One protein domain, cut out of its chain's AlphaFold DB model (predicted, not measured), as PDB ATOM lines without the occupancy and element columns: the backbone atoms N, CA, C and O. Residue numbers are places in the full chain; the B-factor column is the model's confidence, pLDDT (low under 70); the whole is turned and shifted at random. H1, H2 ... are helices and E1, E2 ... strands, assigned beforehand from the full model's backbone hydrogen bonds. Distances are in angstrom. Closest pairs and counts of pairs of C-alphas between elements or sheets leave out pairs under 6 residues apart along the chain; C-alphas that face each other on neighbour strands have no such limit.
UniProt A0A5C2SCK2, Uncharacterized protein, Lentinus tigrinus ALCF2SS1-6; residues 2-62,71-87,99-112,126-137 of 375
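AT A GLANCE: This is residues 2 to 62, 71 to 87, 99 to 112 and 126 to 137 of the 375 residues of an uncharacterized protein of Lentinus tigrinus ALCF2SS1-6 (UniProt A0A5C2SCK2). What would one see first in this model? Three helices, H1, H2 and H3, stand side by side in a row and run the same way, and past H3 the row goes on to H4 with a small sheet of two parallel strands, E2 and E3. The strand E1 crosses one side of the row near H2, and a long loop, residues 26 to 48, leads from E1 back to H2. What is it made of, and how large is its outline? The printed part has 104 residues, with four named helices and three named strands in the order H1 E1 H2 H3 E2 H4 E3; the class is mixed, helices and strands, with under half of the residues, 51, in named elements. It is only just compact, close to loose, with a radius of gyration of the C-alphas of 15.3 A, and flat, spanning 44 by 39 by 19 A.

IN THESE COORDINATES: Where do the first elements lie? H1 is residues 3 to 9, 10.1 A long, from C-alpha 3 at (187.641, 161.170, 185.091). E1 is residues 19 to 25, 17.1 A, and H2 is residues 49 to 61, 18.0 A. Which elements follow? H3 is residues 79 to 87, 12.1 A long, ending at C-alpha 87 at (181.784, 174.563, 201.636). E2 is residues 100 to 103, H4 residues 104 to 111, 10.6 A, and E3 residues 126 to 128, ending at C-alpha 128 at (199.478, 189.664, 196.934).

HOW THE PARTS SIT: How do the helices stand? H1 and H2 touch, H2 with residues 50 to 54 alone, closest at the C-alphas of Val 7 and Leu 54, 6.0 A, the same way at a shallow tilt of 33 degrees, only just short of steep. H2 and H3 touch, closest at the C-alphas of Ala 56 and Ser 84, 5.3 A, the same way at a shallow tilt of 16 degrees. H3 and H4 are close but not clearly touching, the C-alphas of Arg 86 and Thr 110 being closest at 6.2 A, the same way at a steep tilt of 42 degrees. What of the strands and backbones? E2 and E3 are parallel at 16 degrees, with N 101 and O 126 within hydrogen-bond range at 2.8 A, and the closest C-alphas of H4 and E3, Ser 104 and Phe 127, are 5.6 A apart. E1 pairs with no named strand, and its closest C-alpha to H2 is Val 19, 7.9 A from that of Ile 58. In H1, H2, H3 and H4 every O i to N i+4 pair is within hydrogen-bond range.

THE WHOLE: How far does it reach? The two C-alphas farthest apart are those of Arg 5 and Asp 134, 44.0 A. Where is it cut, and which link is long? Residues 63 to 70, 88 to 98 and 113 to 125 are not printed, with C-alpha gaps of 23.0 A, 18.5 A and 16.9 A. Of the links that are printed whole, E1 to H2 is long, with 23 residues. Where is confidence low? Residues 28 to 41 are under 70 in pLDDT; the mean of the printed part is 85.6.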
ATOM      1  N   ASP A   2     190.831 158.355 183.432       74.88
ATOM      2  CA  ASP A   2     189.479 158.584 182.934       74.88
ATOM      3  C   ASP A   2     188.625 159.162 184.071       74.88
ATOM      4  O   ASP A   2     188.212 158.444 184.986       74.88
ATOM      5  N   HIS A   3     188.415 160.481 184.055       75.25
ATOM      6  CA  HIS A   3     187.641 161.170 185.091       75.25
ATOM      7  C   HIS A   3     186.167 160.737 185.098       75.25
ATOM      8  O   HIS A   3     185.537 160.768 186.154       75.25
ATOM      9  N   ALA A   4     185.619 160.282 183.964       76.31
ATOM     10  CA  ALA A   4     184.239 159.807 183.899       76.31
ATOM     11  C   ALA A   4     184.058 158.530 184.731       76.31
ATOM     12  O   ALA A   4     183.072 158.389 185.456       76.31
ATOM     13  N   ARG A   5     185.058 157.640 184.716       80.06
ATOM     14  CA  ARG A   5     185.062 156.434 185.551       80.06
ATOM     15  C   ARG A   5     185.119 156.750 187.049       80.06
ATOM     16  O   ARG A   5     184.478 156.056 187.832       80.06
ATOM     17  N   LEU A   6     185.842 157.795 187.466       77.06
ATOM     18  CA  LEU A   6     185.872 158.208 188.877       77.06
ATOM     19  C   LEU A   6     184.491 158.649 189.371       77.06
ATOM     20  O   LEU A   6     184.082 158.225 190.447       77.06
ATOM     21  N   VAL A   7     183.751 159.420 188.567       79.75
ATOM     22  CA  VAL A   7     182.371 159.840 188.883       79.75
ATOM     23  C   VAL A   7     181.433 158.636 189.024       79.75
ATOM     24  O   VAL A   7     180.547 158.635 189.872       79.75
ATOM     25  N   GLN A   8     181.632 157.583 188.227       81.62
ATOM     26  CA  GLN A   8     180.821 156.362 188.315       81.62
ATOM     27  C   GLN A   8     181.112 155.529 189.570       81.62
ATOM     28  O   GLN A   8     180.220 154.854 190.080       81.62
ATOM     29  N   ILE A   9     182.353 155.551 190.061       82.88
ATOM     30  CA  ILE A   9     182.762 154.807 191.260       82.88
ATOM     31  C   ILE A   9     182.377 155.578 192.527       82.88
ATOM     32  O   ILE A   9     181.850 155.004 193.479       82.88
ATOM     33  N   LEU A  10     182.635 156.884 192.543       85.31
ATOM     34  CA  LEU A  10     182.455 157.755 193.698       85.31
ATOM     35  C   LEU A  10     181.050 158.351 193.696       85.31
ATOM     36  O   LEU A  10     180.859 159.517 193.357       85.31
ATOM     37  N   ARG A  11     180.059 157.534 194.061       87.31
ATOM     38  CA  ARG A  11     178.651 157.950 194.056       87.31
ATOM     39  C   ARG A  11     178.145 158.344 195.451       87.31
ATOM     40  O   ARG A  11     178.585 157.745 196.440       87.31
ATOM     41  N   PRO A  12     177.196 159.299 195.537       89.69
ATOM     42  CA  PRO A  12     176.575 159.735 196.794       89.69
ATOM     43  C   PRO A  12     175.933 158.624 197.625       89.69
ATOM     44  O   PRO A  12     175.960 158.675 198.847       89.69
ATOM     45  N   ASP A  13     175.361 157.621 196.969       89.50
ATOM     46  CA  ASP A  13     174.642 156.496 197.571       89.50
ATOM     47  C   ASP A  13     175.561 155.338 197.992       89.50
ATOM     48  O   ASP A  13     175.090 154.340 198.531       89.50
ATOM     49  N   THR A  14     176.870 155.446 197.735       87.69
ATOM     50  CA  THR A  14     177.828 154.367 198.003       87.69
ATOM     51  C   THR A  14     179.064 154.866 198.741       87.69
ATOM     52  O   THR A  14     179.108 154.835 199.963       87.69
ATOM     53  N   VAL A  15     180.096 155.304 198.020       89.06
ATOM     54  CA  VAL A  15     181.426 155.549 198.594       89.06
ATOM     55  C   VAL A  15     181.505 156.898 199.305       89.06
ATOM     56  O   VAL A  15     182.155 156.991 200.344       89.06
ATOM     57  N   LEU A  16     180.856 157.939 198.770       91.50
ATOM     58  CA  LEU A  16     181.033 159.318 199.247       91.50
ATOM     59  C   LEU A  16     180.720 159.524 200.742       91.50
ATOM     60  O   LEU A  16     181.542 160.149 201.413       91.50
ATOM     61  N   PRO A  17     179.648 158.949 201.324       94.44
ATOM     62  CA  PRO A  17     179.367 159.095 202.756       94.44
ATOM     63  C   PRO A  17     180.487 158.590 203.677       94.44
ATOM     64  O   PRO A  17     180.550 158.980 204.840       94.44
ATOM     65  N   HIS A  18     181.376 157.736 203.162       92.50
ATOM     66  CA  HIS A  18     182.501 157.149 203.893       92.50
ATOM     67  C   HIS A  18     183.842 157.837 203.602       92.50
ATOM     68  O   HIS A  18     184.887 157.418 204.112       92.50
ATOM     69  N   VAL A  19     183.850 158.881 202.771       93.44
ATOM     70  CA  VAL A  19     185.047 159.670 202.481       93.44
ATOM     71  C   VAL A  19     185.213 160.751 203.544       93.44
ATOM     72  O   VAL A  19     184.359 161.614 203.716       93.44
ATOM     73  N   HIS A  20     186.366 160.747 204.213       95.69
ATOM     74  CA  HIS A  20     186.699 161.734 205.248       95.69
ATOM     75  C   HIS A  20     187.937 162.566 204.908       95.69
ATOM     76  O   HIS A  20     188.236 163.541 205.596       95.69
ATOM     77  N   GLN A  21     188.683 162.184 203.869       96.75
ATOM     78  CA  GLN A  21     189.926 162.847 203.502       96.75
ATOM     79  C   GLN A  21     189.954 163.162 202.014       96.75
ATOM     80  O   GLN A  21     189.757 162.275 201.177       96.75
ATOM     81  N   LEU A  22     190.272 164.416 201.706       97.00
ATOM     82  CA  LEU A  22     190.434 164.904 200.349       97.00
ATOM     83  C   LEU A  22     191.807 165.553 200.186       97.00
ATOM     84  O   LEU A  22     192.187 166.449 200.934       97.00
ATOM     85  N   THR A  23     192.556 165.104 199.186       96.06
ATOM     86  CA  THR A  23     193.807 165.741 198.764       96.06
ATOM     87  C   THR A  23     193.688 166.174 197.316       96.06
ATOM     88  O   THR A  23     193.540 165.329 196.431       96.06
ATOM     89  N   VAL A  24     193.799 167.480 197.082       94.12
ATOM     90  CA  VAL A  24     193.810 168.091 195.752       94.12
ATOM     91  C   VAL A  24     195.224 168.578 195.462       94.12
ATOM     92  O   VAL A  24     195.677 169.554 196.060       94.12
ATOM     93  N   ASN A  25     195.925 167.893 194.554       90.44
ATOM     94  CA  ASN A  25     197.289 168.246 194.171       90.44
ATOM     95  C   ASN A  25     197.380 168.673 192.697       90.44
ATOM     96  O   ASN A  25     197.244 167.842 191.794       90.44
ATOM     97  N   GLY A  26     197.648 169.962 192.469       81.19
ATOM     98  CA  GLY A  26     197.738 170.579 191.141       81.19
ATOM     99  C   GLY A  26     199.117 170.532 190.476       81.19
ATOM    100  O   GLY A  26     199.228 170.868 189.305       81.19
ATOM    101  N   ARG A  27     200.168 170.096 191.187       71.25
ATOM    102  CA  ARG A  27     201.551 169.949 190.679       71.25
ATOM    103  C   ARG A  27     202.187 171.204 190.042       71.25
ATOM    104  O   ARG A  27     203.076 171.068 189.207       71.25
ATOM    105  N   LEU A  28     201.822 172.400 190.513       63.06
ATOM    106  CA  LEU A  28     202.371 173.727 190.169       63.06
ATOM    107  C   LEU A  28     203.877 173.819 189.831       63.06
ATOM    108  O   LEU A  28     204.261 174.648 189.016       63.06
ATOM    109  N   ARG A  29     204.741 173.039 190.497       55.12
ATOM    110  CA  ARG A  29     206.211 173.171 190.426       55.12
ATOM    111  C   ARG A  29     206.915 171.986 189.758       55.12
ATOM    112  O   ARG A  29     208.136 171.883 189.838       55.12
ATOM    113  N   HIS A  30     206.179 171.064 189.134       53.97
ATOM    114  CA  HIS A  30     206.799 169.891 188.518       53.97
ATOM    115  C   HIS A  30     207.382 170.247 187.133       53.97
ATOM    116  O   HIS A  30     206.636 170.714 186.267       53.97
ATOM    117  N   PRO A  31     208.683 169.997 186.873       46.56
ATOM    118  CA  PRO A  31     209.256 170.129 185.534       46.56
ATOM    119  C   PRO A  31     208.445 169.289 184.535       46.56
ATOM    120  O   PRO A  31     208.183 168.113 184.796       46.56
ATOM    121  N   GLY A  32     207.986 169.903 183.439       50.66
ATOM    122  CA  GLY A  32     207.086 169.284 182.450       50.66
ATOM    123  C   GLY A  32     205.577 169.468 182.694       50.66
ATOM    124  O   GLY A  32     204.794 169.045 181.855       50.66
ATOM    125  N   MET A  33     205.165 170.096 183.805       48.75
ATOM    126  CA  MET A  33     203.760 170.451 184.116       48.75
ATOM    127  C   MET A  33     203.515 171.965 184.186       48.75
ATOM    128  O   MET A  33     202.394 172.419 184.410       48.75
ATOM    129  N   ILE A  34     204.576 172.745 184.000       53.06
ATOM    130  CA  ILE A  34     204.476 174.139 183.600       53.06
ATOM    131  C   ILE A  34     204.173 174.093 182.105       53.06
ATOM    132  O   ILE A  34     204.950 173.492 181.359       53.06
ATOM    133  N   SER A  35     203.043 174.662 181.682       49.78
ATOM    134  CA  SER A  35     202.705 174.774 180.260       49.78
ATOM    135  C   SER A  35     203.912 175.342 179.513       49.78
ATOM    136  O   SER A  35     204.374 176.437 179.843       49.78
ATOM    137  N   SER A  36     204.436 174.591 178.538       52.16
ATOM    138  CA  SER A  36     205.589 175.001 177.723       52.16
ATOM    139  C   SER A  36     205.363 176.348 177.045       52.16
ATOM    140  O   SER A  36     206.316 177.080 176.791       52.16
ATOM    141  N   ASP A  37     204.094 176.674 176.806       49.56
ATOM    142  CA  ASP A  37     203.676 177.791 175.974       49.56
ATOM    143  C   ASP A  37     203.381 179.043 176.811       49.56
ATOM    144  O   ASP A  37     203.515 180.160 176.319       49.56
ATOM    145  N   THR A  38     202.989 178.881 178.083       53.16
ATOM    146  CA  THR A  38     202.552 180.005 178.934       53.16
ATOM    147  C   THR A  38     203.364 180.187 180.209       53.16
ATOM    148  O   THR A  38     203.241 181.222 180.859       53.16
ATOM    149  N   GLY A  39     204.171 179.204 180.618       59.94
ATOM    150  CA  GLY A  39     204.844 179.254 181.916       59.94
ATOM    151  C   GLY A  39     203.886 179.131 183.114       59.94
ATOM    152  O   GLY A  39     204.319 179.304 184.251       59.94
ATOM    153  N   GLN A  40     202.599 178.847 182.877       63.31
ATOM    154  CA  GLN A  40     201.556 178.788 183.905       63.31
ATOM    155  C   GLN A  40     201.219 177.350 184.316       63.31
ATOM    156  O   GLN A  40     201.533 176.377 183.625       63.31
ATOM    157  N   ALA A  41     200.567 177.234 185.470       67.44
ATOM    158  CA  ALA A  41     200.146 175.976 186.061       67.44
ATOM    159  C   ALA A  41     198.971 175.355 185.287       67.44
ATOM    160  O   ALA A  41     197.921 175.981 185.154       67.44
ATOM    161  N   ASP A  42     199.104 174.114 184.814       74.25
ATOM    162  CA  ASP A  42     198.009 173.445 184.101       74.25
ATOM    163  C   ASP A  42     197.025 172.747 185.059       74.25
ATOM    164  O   ASP A  42     197.196 171.585 185.439       74.25
ATOM    165  N   HIS A  43     195.944 173.452 185.415       82.88
ATOM    166  CA  HIS A  43     194.826 172.910 186.206       82.88
ATOM    167  C   HIS A  43     193.643 172.431 185.354       82.88
ATOM    168  O   HIS A  43     192.570 172.160 185.894       82.88
ATOM    169  N   ARG A  44     193.794 172.281 184.026       84.81
ATOM    170  CA  ARG A  44     192.672 171.900 183.137       84.81
ATOM    171  C   ARG A  44     191.999 170.596 183.552       84.81
ATOM    172  O   ARG A  44     190.788 170.468 183.408       84.81
ATOM    173  N   TRP A  45     192.759 169.650 184.106       84.19
ATOM    174  CA  TRP A  45     192.230 168.377 184.602       84.19
ATOM    175  C   TRP A  45     191.204 168.569 185.736       84.19
ATOM    176  O   TRP A  45     190.171 167.896 185.741       84.19
ATOM    177  N   LEU A  46     191.459 169.517 186.645       88.38
ATOM    178  CA  LEU A  46     190.605 169.850 187.787       88.38
ATOM    179  C   LEU A  46     189.351 170.619 187.347       88.38
ATOM    180  O   LEU A  46     188.283 170.453 187.926       88.38
ATOM    181  N   ASN A  47     189.483 171.405 186.279       89.94
ATOM    182  CA  ASN A  47     188.440 172.272 185.732       89.94
ATOM    183  C   ASN A  47     187.532 171.579 184.694       89.94
ATOM    184  O   ASN A  47     186.759 172.238 183.999       89.94
ATOM    185  N   THR A  48     187.624 170.253 184.543       91.06
ATOM    186  CA  THR A  48     186.702 169.511 183.668       91.06
ATOM    187  C   THR A  48     185.308 169.407 184.304       91.06
ATOM    188  O   THR A  48     185.222 169.235 185.521       91.06
ATOM    189  N   PRO A  49     184.205 169.407 183.526       93.12
ATOM    190  CA  PRO A  49     182.849 169.305 184.083       93.12
ATOM    191  C   PRO A  49     182.643 168.090 185.001       93.12
ATOM    192  O   PRO A  49     181.977 168.185 186.030       93.12
ATOM    193  N   ALA A  50     183.261 166.953 184.661       89.31
ATOM    194  CA  ALA A  50     183.226 165.744 185.481       89.31
ATOM    195  C   ALA A  50     183.884 165.954 186.854       89.31
ATOM    196  O   ALA A  50     183.333 165.536 187.871       89.31
ATOM    197  N   MET A  51     185.035 166.631 186.893       90.06
ATOM    198  CA  MET A  51     185.752 166.902 188.137       90.06
ATOM    199  C   MET A  51     185.065 167.953 189.001       90.06
ATOM    200  O   MET A  51     184.973 167.772 190.215       90.06
ATOM    201  N   VAL A  52     184.534 169.008 188.384       93.19
ATOM    202  CA  VAL A  52     183.742 170.034 189.076       93.19
ATOM    203  C   VAL A  52     182.554 169.386 189.782       93.19
ATOM    204  O   VAL A  52     182.364 169.591 190.980       93.19
ATOM    205  N   ARG A  53     181.808 168.536 189.062       93.12
ATOM    206  CA  ARG A  53     180.685 167.783 189.626       93.12
ATOM    207  C   ARG A  53     181.129 166.865 190.762       93.12
ATOM    208  O   ARG A  53     180.516 166.892 191.818       93.12
ATOM    209  N   LEU A  54     182.201 166.096 190.576       92.38
ATOM    210  CA  LEU A  54     182.686 165.188 191.615       92.38
ATOM    211  C   LEU A  54     183.066 165.932 192.903       92.38
ATOM    212  O   LEU A  54     182.748 165.468 193.991       92.38
ATOM    213  N   ILE A  55     183.730 167.086 192.808       95.12
ATOM    214  CA  ILE A  55     184.117 167.867 193.993       95.12
ATOM    215  C   ILE A  55     182.890 168.474 194.679       95.12
ATOM    216  O   ILE A  55     182.848 168.507 195.910       95.12
ATOM    217  N   ALA A  56     181.890 168.907 193.909       95.44
ATOM    218  CA  ALA A  56     180.610 169.339 194.459       95.44
ATOM    219  C   ALA A  56     179.904 168.183 195.193       95.44
ATOM    220  O   ALA A  56     179.550 168.332 196.361       95.44
ATOM    221  N   ASP A  57     179.808 167.006 194.567       94.69
ATOM    222  CA  ASP A  57     179.204 165.811 195.164       94.69
ATOM    223  C   ASP A  57     179.956 165.389 196.443       94.69
ATOM    224  O   ASP A  57     179.333 165.099 197.467       94.69
ATOM    225  N   ILE A  58     181.296 165.422 196.439       95.31
ATOM    226  CA  ILE A  58     182.115 165.183 197.639       95.31
ATOM    227  C   ILE A  58     181.779 166.210 198.724       95.31
ATOM    228  O   ILE A  58     181.540 165.826 199.865       95.31
ATOM    229  N   SER A  59     181.726 167.500 198.385       96.00
ATOM    230  CA  SER A  59     181.419 168.556 199.355       96.00
ATOM    231  C   SER A  59     180.040 168.401 199.991       96.00
ATOM    232  O   SER A  59     179.864 168.796 201.143       96.00
ATOM    233  N   THR A  60     179.060 167.892 199.247       96.44
ATOM    234  CA  THR A  60     177.679 167.753 199.719       96.44
ATOM    235  C   THR A  60     177.466 166.464 200.503       96.44
ATOM    236  O   THR A  60     176.749 166.467 201.502       96.44
ATOM    237  N   HIS A  61     178.073 165.363 200.061       95.94
ATOM    238  CA  HIS A  61     177.751 164.026 200.563       95.94
ATOM    239  C   HIS A  61     178.828 163.413 201.457       95.94
ATOM    240  O   HIS A  61     178.562 162.400 202.097       95.94
ATOM    241  N   SER A  62     180.027 164.001 201.518       95.69
ATOM    242  CA  SER A  62     181.149 163.452 202.285       95.69
ATOM    243  C   SER A  62     181.446 164.300 203.527       95.69
ATOM    244  O   SER A  62     181.628 165.517 203.417       95.69
ATOM    245  N   SER A  71     200.131 172.485 195.731       89.50
ATOM    246  CA  SER A  71     200.659 172.821 194.410       89.50
ATOM    247  C   SER A  71     199.568 173.338 193.451       89.50
ATOM    248  O   SER A  71     199.503 172.912 192.297       89.50
ATOM    249  N   LEU A  72     198.700 174.238 193.930       90.94
ATOM    250  CA  LEU A  72     197.594 174.846 193.173       90.94
ATOM    251  C   LEU A  72     197.824 176.335 192.887       90.94
ATOM    252  O   LEU A  72     198.139 177.090 193.802       90.94
ATOM    253  N   SER A  73     197.596 176.763 191.641       91.06
ATOM    254  CA  SER A  73     197.398 178.181 191.305       91.06
ATOM    255  C   SER A  73     195.919 178.454 191.494       91.06
ATOM    256  O   SER A  73     195.088 178.029 190.696       91.06
ATOM    257  N   TRP A  74     195.569 179.061 192.617       92.06
ATOM    258  CA  TRP A  74     194.193 179.151 193.084       92.06
ATOM    259  C   TRP A  74     193.304 179.947 192.130       92.06
ATOM    260  O   TRP A  74     192.132 179.614 191.979       92.06
ATOM    261  N   GLY A  75     193.832 180.988 191.481       89.56
ATOM    262  CA  GLY A  75     193.062 181.759 190.505       89.56
ATOM    263  C   GLY A  75     192.757 180.999 189.215       89.56
ATOM    264  O   GLY A  75     191.715 181.245 188.611       89.56
ATOM    265  N   ASP A  76     193.591 180.019 188.865       89.75
ATOM    266  CA  ASP A  76     193.374 179.130 187.721       89.75
ATOM    267  C   ASP A  76     192.416 177.970 188.046       89.75
ATOM    268  O   ASP A  76     191.996 177.238 187.150       89.75
ATOM    269  N   VAL A  77     192.041 177.781 189.318       92.31
ATOM    270  CA  VAL A  77     191.007 176.818 189.721       92.31
ATOM    271  C   VAL A  77     189.623 177.444 189.537       92.31
ATOM    272  O   VAL A  77     189.339 178.533 190.056       92.31
ATOM    273  N   GLN A  78     188.727 176.731 188.846       93.88
ATOM    274  CA  GLN A  78     187.352 177.176 188.614       93.88
ATOM    275  C   GLN A  78     186.645 177.584 189.912       93.88
ATOM    276  O   GLN A  78     186.871 177.025 190.992       93.88
ATOM    277  N   LEU A  79     185.793 178.605 189.806       95.69
ATOM    278  CA  LEU A  79     185.126 179.216 190.952       95.69
ATOM    279  C   LEU A  79     184.281 178.194 191.719       95.69
ATOM    280  O   LEU A  79     184.299 178.179 192.947       95.69
ATOM    281  N   GLU A  80     183.601 177.314 190.996       97.00
ATOM    282  CA  GLU A  80     182.737 176.253 191.501       97.00
ATOM    283  C   GLU A  80     183.528 175.239 192.332       97.00
ATOM    284  O   GLU A  80     183.097 174.844 193.418       97.00
ATOM    285  N   VAL A  81     184.726 174.868 191.869       96.19
ATOM    286  CA  VAL A  81     185.636 173.981 192.606       96.19
ATOM    287  C   VAL A  81     186.089 174.658 193.896       96.19
ATOM    288  O   VAL A  81     185.984 174.071 194.971       96.19
ATOM    289  N   ARG A  82     186.527 175.921 193.826       97.12
ATOM    290  CA  ARG A  82     186.931 176.686 195.018       97.12
ATOM    291  C   ARG A  82     185.792 176.851 196.021       97.12
ATOM    292  O   ARG A  82     186.022 176.740 197.225       97.12
ATOM    293  N   ALA A  83     184.584 177.130 195.538       97.56
ATOM    294  CA  ALA A  83     183.392 177.272 196.364       97.56
ATOM    295  C   ALA A  83     183.049 175.954 197.067       97.56
ATOM    296  O   ALA A  83     182.836 175.958 198.278       97.56
ATOM    297  N   SER A  84     183.090 174.836 196.339       97.88
ATOM    298  CA  SER A  84     182.840 173.497 196.885       97.88
ATOM    299  C   SER A  84     183.874 173.117 197.945       97.88
ATOM    300  O   SER A  84     183.512 172.707 199.041       97.88
ATOM    301  N   LEU A  85     185.168 173.347 197.695       97.75
ATOM    302  CA  LEU A  85     186.215 173.091 198.694       97.75
ATOM    303  C   LEU A  85     185.979 173.890 199.988       97.75
ATOM    304  O   LEU A  85     186.055 173.337 201.082       97.75
ATOM    305  N   ARG A  86     185.607 175.171 199.875       97.75
ATOM    306  CA  ARG A  86     185.291 176.031 201.033       97.75
ATOM    307  C   ARG A  86     183.960 175.692 201.715       97.75
ATOM    308  O   ARG A  86     183.732 176.118 202.846       97.75
ATOM    309  N   ALA A  87     183.064 174.961 201.057       97.50
ATOM    310  CA  ALA A  87     181.784 174.563 201.636       97.50
ATOM    311  C   ALA A  87     181.912 173.377 202.615       97.50
ATOM    312  O   ALA A  87     180.991 173.136 203.394       97.50
ATOM    313  N   VAL A  99     200.654 176.676 197.525       91.50
ATOM    314  CA  VAL A  99     199.442 177.231 196.899       91.50
ATOM    315  C   VAL A  99     199.625 178.721 196.651       91.50
ATOM    316  O   VAL A  99     199.877 179.477 197.587       91.50
ATOM    317  N   ASP A 100     199.436 179.145 195.407       91.19
ATOM    318  CA  ASP A 100     199.386 180.556 195.038       91.19
ATOM    319  C   ASP A 100     197.930 181.033 195.037       91.19
ATOM    320  O   ASP A 100     197.145 180.677 194.161       91.19
ATOM    321  N   PHE A 101     197.539 181.824 196.035       91.69
ATOM    322  CA  PHE A 101     196.178 182.350 196.161       91.69
ATOM    323  C   PHE A 101     195.893 183.558 195.266       91.69
ATOM    324  O   PHE A 101     194.748 184.027 195.257       91.69
ATOM    325  N   TRP A 102     196.903 184.086 194.564       89.88
ATOM    326  CA  TRP A 102     196.949 185.377 193.861       89.88
ATOM    327  C   TRP A 102     196.741 186.585 194.775       89.88
ATOM    328  O   TRP A 102     197.433 187.590 194.656       89.88
ATOM    329  N   THR A 103     195.801 186.525 195.720       92.44
ATOM    330  CA  THR A 103     195.448 187.652 196.574       92.44
ATOM    331  C   THR A 103     195.146 187.239 198.017       92.44
ATOM    332  O   THR A 103     194.599 186.169 198.290       92.44
ATOM    333  N   SER A 104     195.459 188.133 198.957       93.44
ATOM    334  CA  SER A 104     195.200 187.941 200.394       93.44
ATOM    335  C   SER A 104     193.725 187.701 200.723       93.44
ATOM    336  O   SER A 104     193.424 186.930 201.632       93.44
ATOM    337  N   ASN A 105     192.795 188.284 199.959       94.81
ATOM    338  CA  ASN A 105     191.369 188.000 200.105       94.81
ATOM    339  C   ASN A 105     191.053 186.506 199.914       94.81
ATOM    340  O   ASN A 105     190.364 185.918 200.746       94.81
ATOM    341  N   GLN A 106     191.586 185.876 198.861       94.56
ATOM    342  CA  GLN A 106     191.339 184.459 198.571       94.56
ATOM    343  C   GLN A 106     191.978 183.538 199.614       94.56
ATOM    344  O   GLN A 106     191.376 182.527 199.986       94.56
ATOM    345  N   TYR A 107     193.158 183.905 200.114       95.44
ATOM    346  CA  TYR A 107     193.818 183.205 201.211       95.44
ATOM    347  C   TYR A 107     192.961 183.232 202.487       95.44
ATOM    348  O   TYR A 107     192.572 182.181 202.997       95.44
ATOM    349  N   LEU A 108     192.555 184.422 202.948       95.69
ATOM    350  CA  LEU A 108     191.751 184.564 204.167       95.69
ATOM    351  C   LEU A 108     190.346 183.967 204.035       95.69
ATOM    352  O   LEU A 108     189.856 183.368 204.988       95.69
ATOM    353  N   MET A 109     189.696 184.071 202.868       95.81
ATOM    354  CA  MET A 109     188.427 183.371 202.617       95.81
ATOM    355  C   MET A 109     188.567 181.858 202.790       95.81
ATOM    356  O   MET A 109     187.642 181.211 203.271       95.81
ATOM    357  N   THR A 110     189.712 181.299 202.395       96.88
ATOM    358  CA  THR A 110     189.978 179.863 202.522       96.88
ATOM    359  C   THR A 110     190.199 179.476 203.980       96.88
ATOM    360  O   THR A 110     189.597 178.513 204.433       96.88
ATOM    361  N   LEU A 111     190.968 180.252 204.749       96.00
ATOM    362  CA  LEU A 111     191.134 179.996 206.186       96.00
ATOM    363  C   LEU A 111     189.814 180.142 206.964       96.00
ATOM    364  O   LEU A 111     189.488 179.315 207.812       96.00
ATOM    365  N   ASN A 112     189.013 181.162 206.641       96.25
ATOM    366  CA  ASN A 112     187.726 181.430 207.294       96.25
ATOM    367  C   ASN A 112     186.620 180.421 206.938       96.25
ATOM    368  O   ASN A 112     185.546 180.443 207.542       96.25
ATOM    369  N   ASP A 126     201.552 181.604 198.714       87.31
ATOM    370  CA  ASP A 126     201.849 182.876 198.052       87.31
ATOM    371  C   ASP A 126     200.561 183.664 197.790       87.31
ATOM    372  O   ASP A 126     199.488 183.082 197.610       87.31
ATOM    373  N   PHE A 127     200.648 184.991 197.855       89.25
ATOM    374  CA  PHE A 127     199.554 185.915 197.566       89.25
ATOM    375  C   PHE A 127     200.025 187.372 197.574       89.25
ATOM    376  O   PHE A 127     200.852 187.787 198.385       89.25
ATOM    377  N   HIS A 128     199.354 188.218 196.791       87.00
ATOM    378  CA  HIS A 128     199.478 189.664 196.934       87.00
ATOM    379  C   HIS A 128     198.695 190.180 198.157       87.00
ATOM    380  O   HIS A 128     197.466 190.057 198.260       87.00
ATOM    381  N   ALA A 129     199.403 190.806 199.098       81.06
ATOM    382  CA  ALA A 129     198.870 191.291 200.374       81.06
ATOM    383  C   ALA A 129     198.071 192.616 200.282       81.06
ATOM    384  O   ALA A 129     198.208 193.470 201.148       81.06
ATOM    385  N   LEU A 130     197.247 192.803 199.241       78.88
ATOM    386  CA  LEU A 130     196.637 194.109 198.925       78.88
ATOM    387  C   LEU A 130     195.101 194.138 198.870       78.88
ATOM    388  O   LEU A 130     194.531 195.212 198.722       78.88
ATOM    389  N   THR A 131     194.413 192.997 198.953       87.38
ATOM    390  CA  THR A 131     192.981 192.923 198.586       87.38
ATOM    391  C   THR A 131     192.051 192.459 199.701       87.38
ATOM    392  O   THR A 131     190.842 192.375 199.487       87.38
ATOM    393  N   HIS A 132     192.579 192.097 200.870       90.19
ATOM    394  CA  HIS A 132     191.733 191.692 201.987       90.19
ATOM    395  C   HIS A 132     191.034 192.892 202.626       90.19
ATOM    396  O   HIS A 132     191.539 194.011 202.600       90.19
ATOM    397  N   VAL A 133     189.875 192.635 203.230       91.50
ATOM    398  CA  VAL A 133     189.145 193.621 204.038       91.50
ATOM    399  C   VAL A 133     189.283 193.286 205.520       91.50
ATOM    400  O   VAL A 133     189.342 192.108 205.885       91.50
ATOM    401  N   ASP A 134     189.264 194.300 206.385       89.62
ATOM    402  CA  ASP A 134     189.447 194.136 207.836       89.62
ATOM    403  C   ASP A 134     188.491 193.104 208.446       89.62
ATOM    404  O   ASP A 134     188.886 192.311 209.299       89.62
ATOM    405  N   ALA A 135     187.248 193.041 207.960       91.12
ATOM    406  CA  ALA A 135     186.248 192.078 208.420       91.12
ATOM    407  C   ALA A 135     186.697 190.607 208.283       91.12
ATOM    408  O   ALA A 135     186.225 189.751 209.024       91.12
ATOM    409  N   GLN A 136     187.624 190.292 207.369       92.31
ATOM    410  CA  GLN A 136     188.171 188.937 207.220       92.31
ATOM    411  C   GLN A 136     189.193 188.580 208.305       92.31
ATOM    412  O   GLN A 136     189.443 187.393 208.531       92.31
ATOM    413  N   LEU A 137     189.781 189.585 208.956       93.31
ATOM    414  CA  LEU A 137     190.727 189.434 210.060       93.31
ATOM    415  C   LEU A 137     190.033 189.549 211.418       93.31
ATOM    416  O   LEU A 137     190.443 188.878 212.358       93.31
TER     417      LEU A 137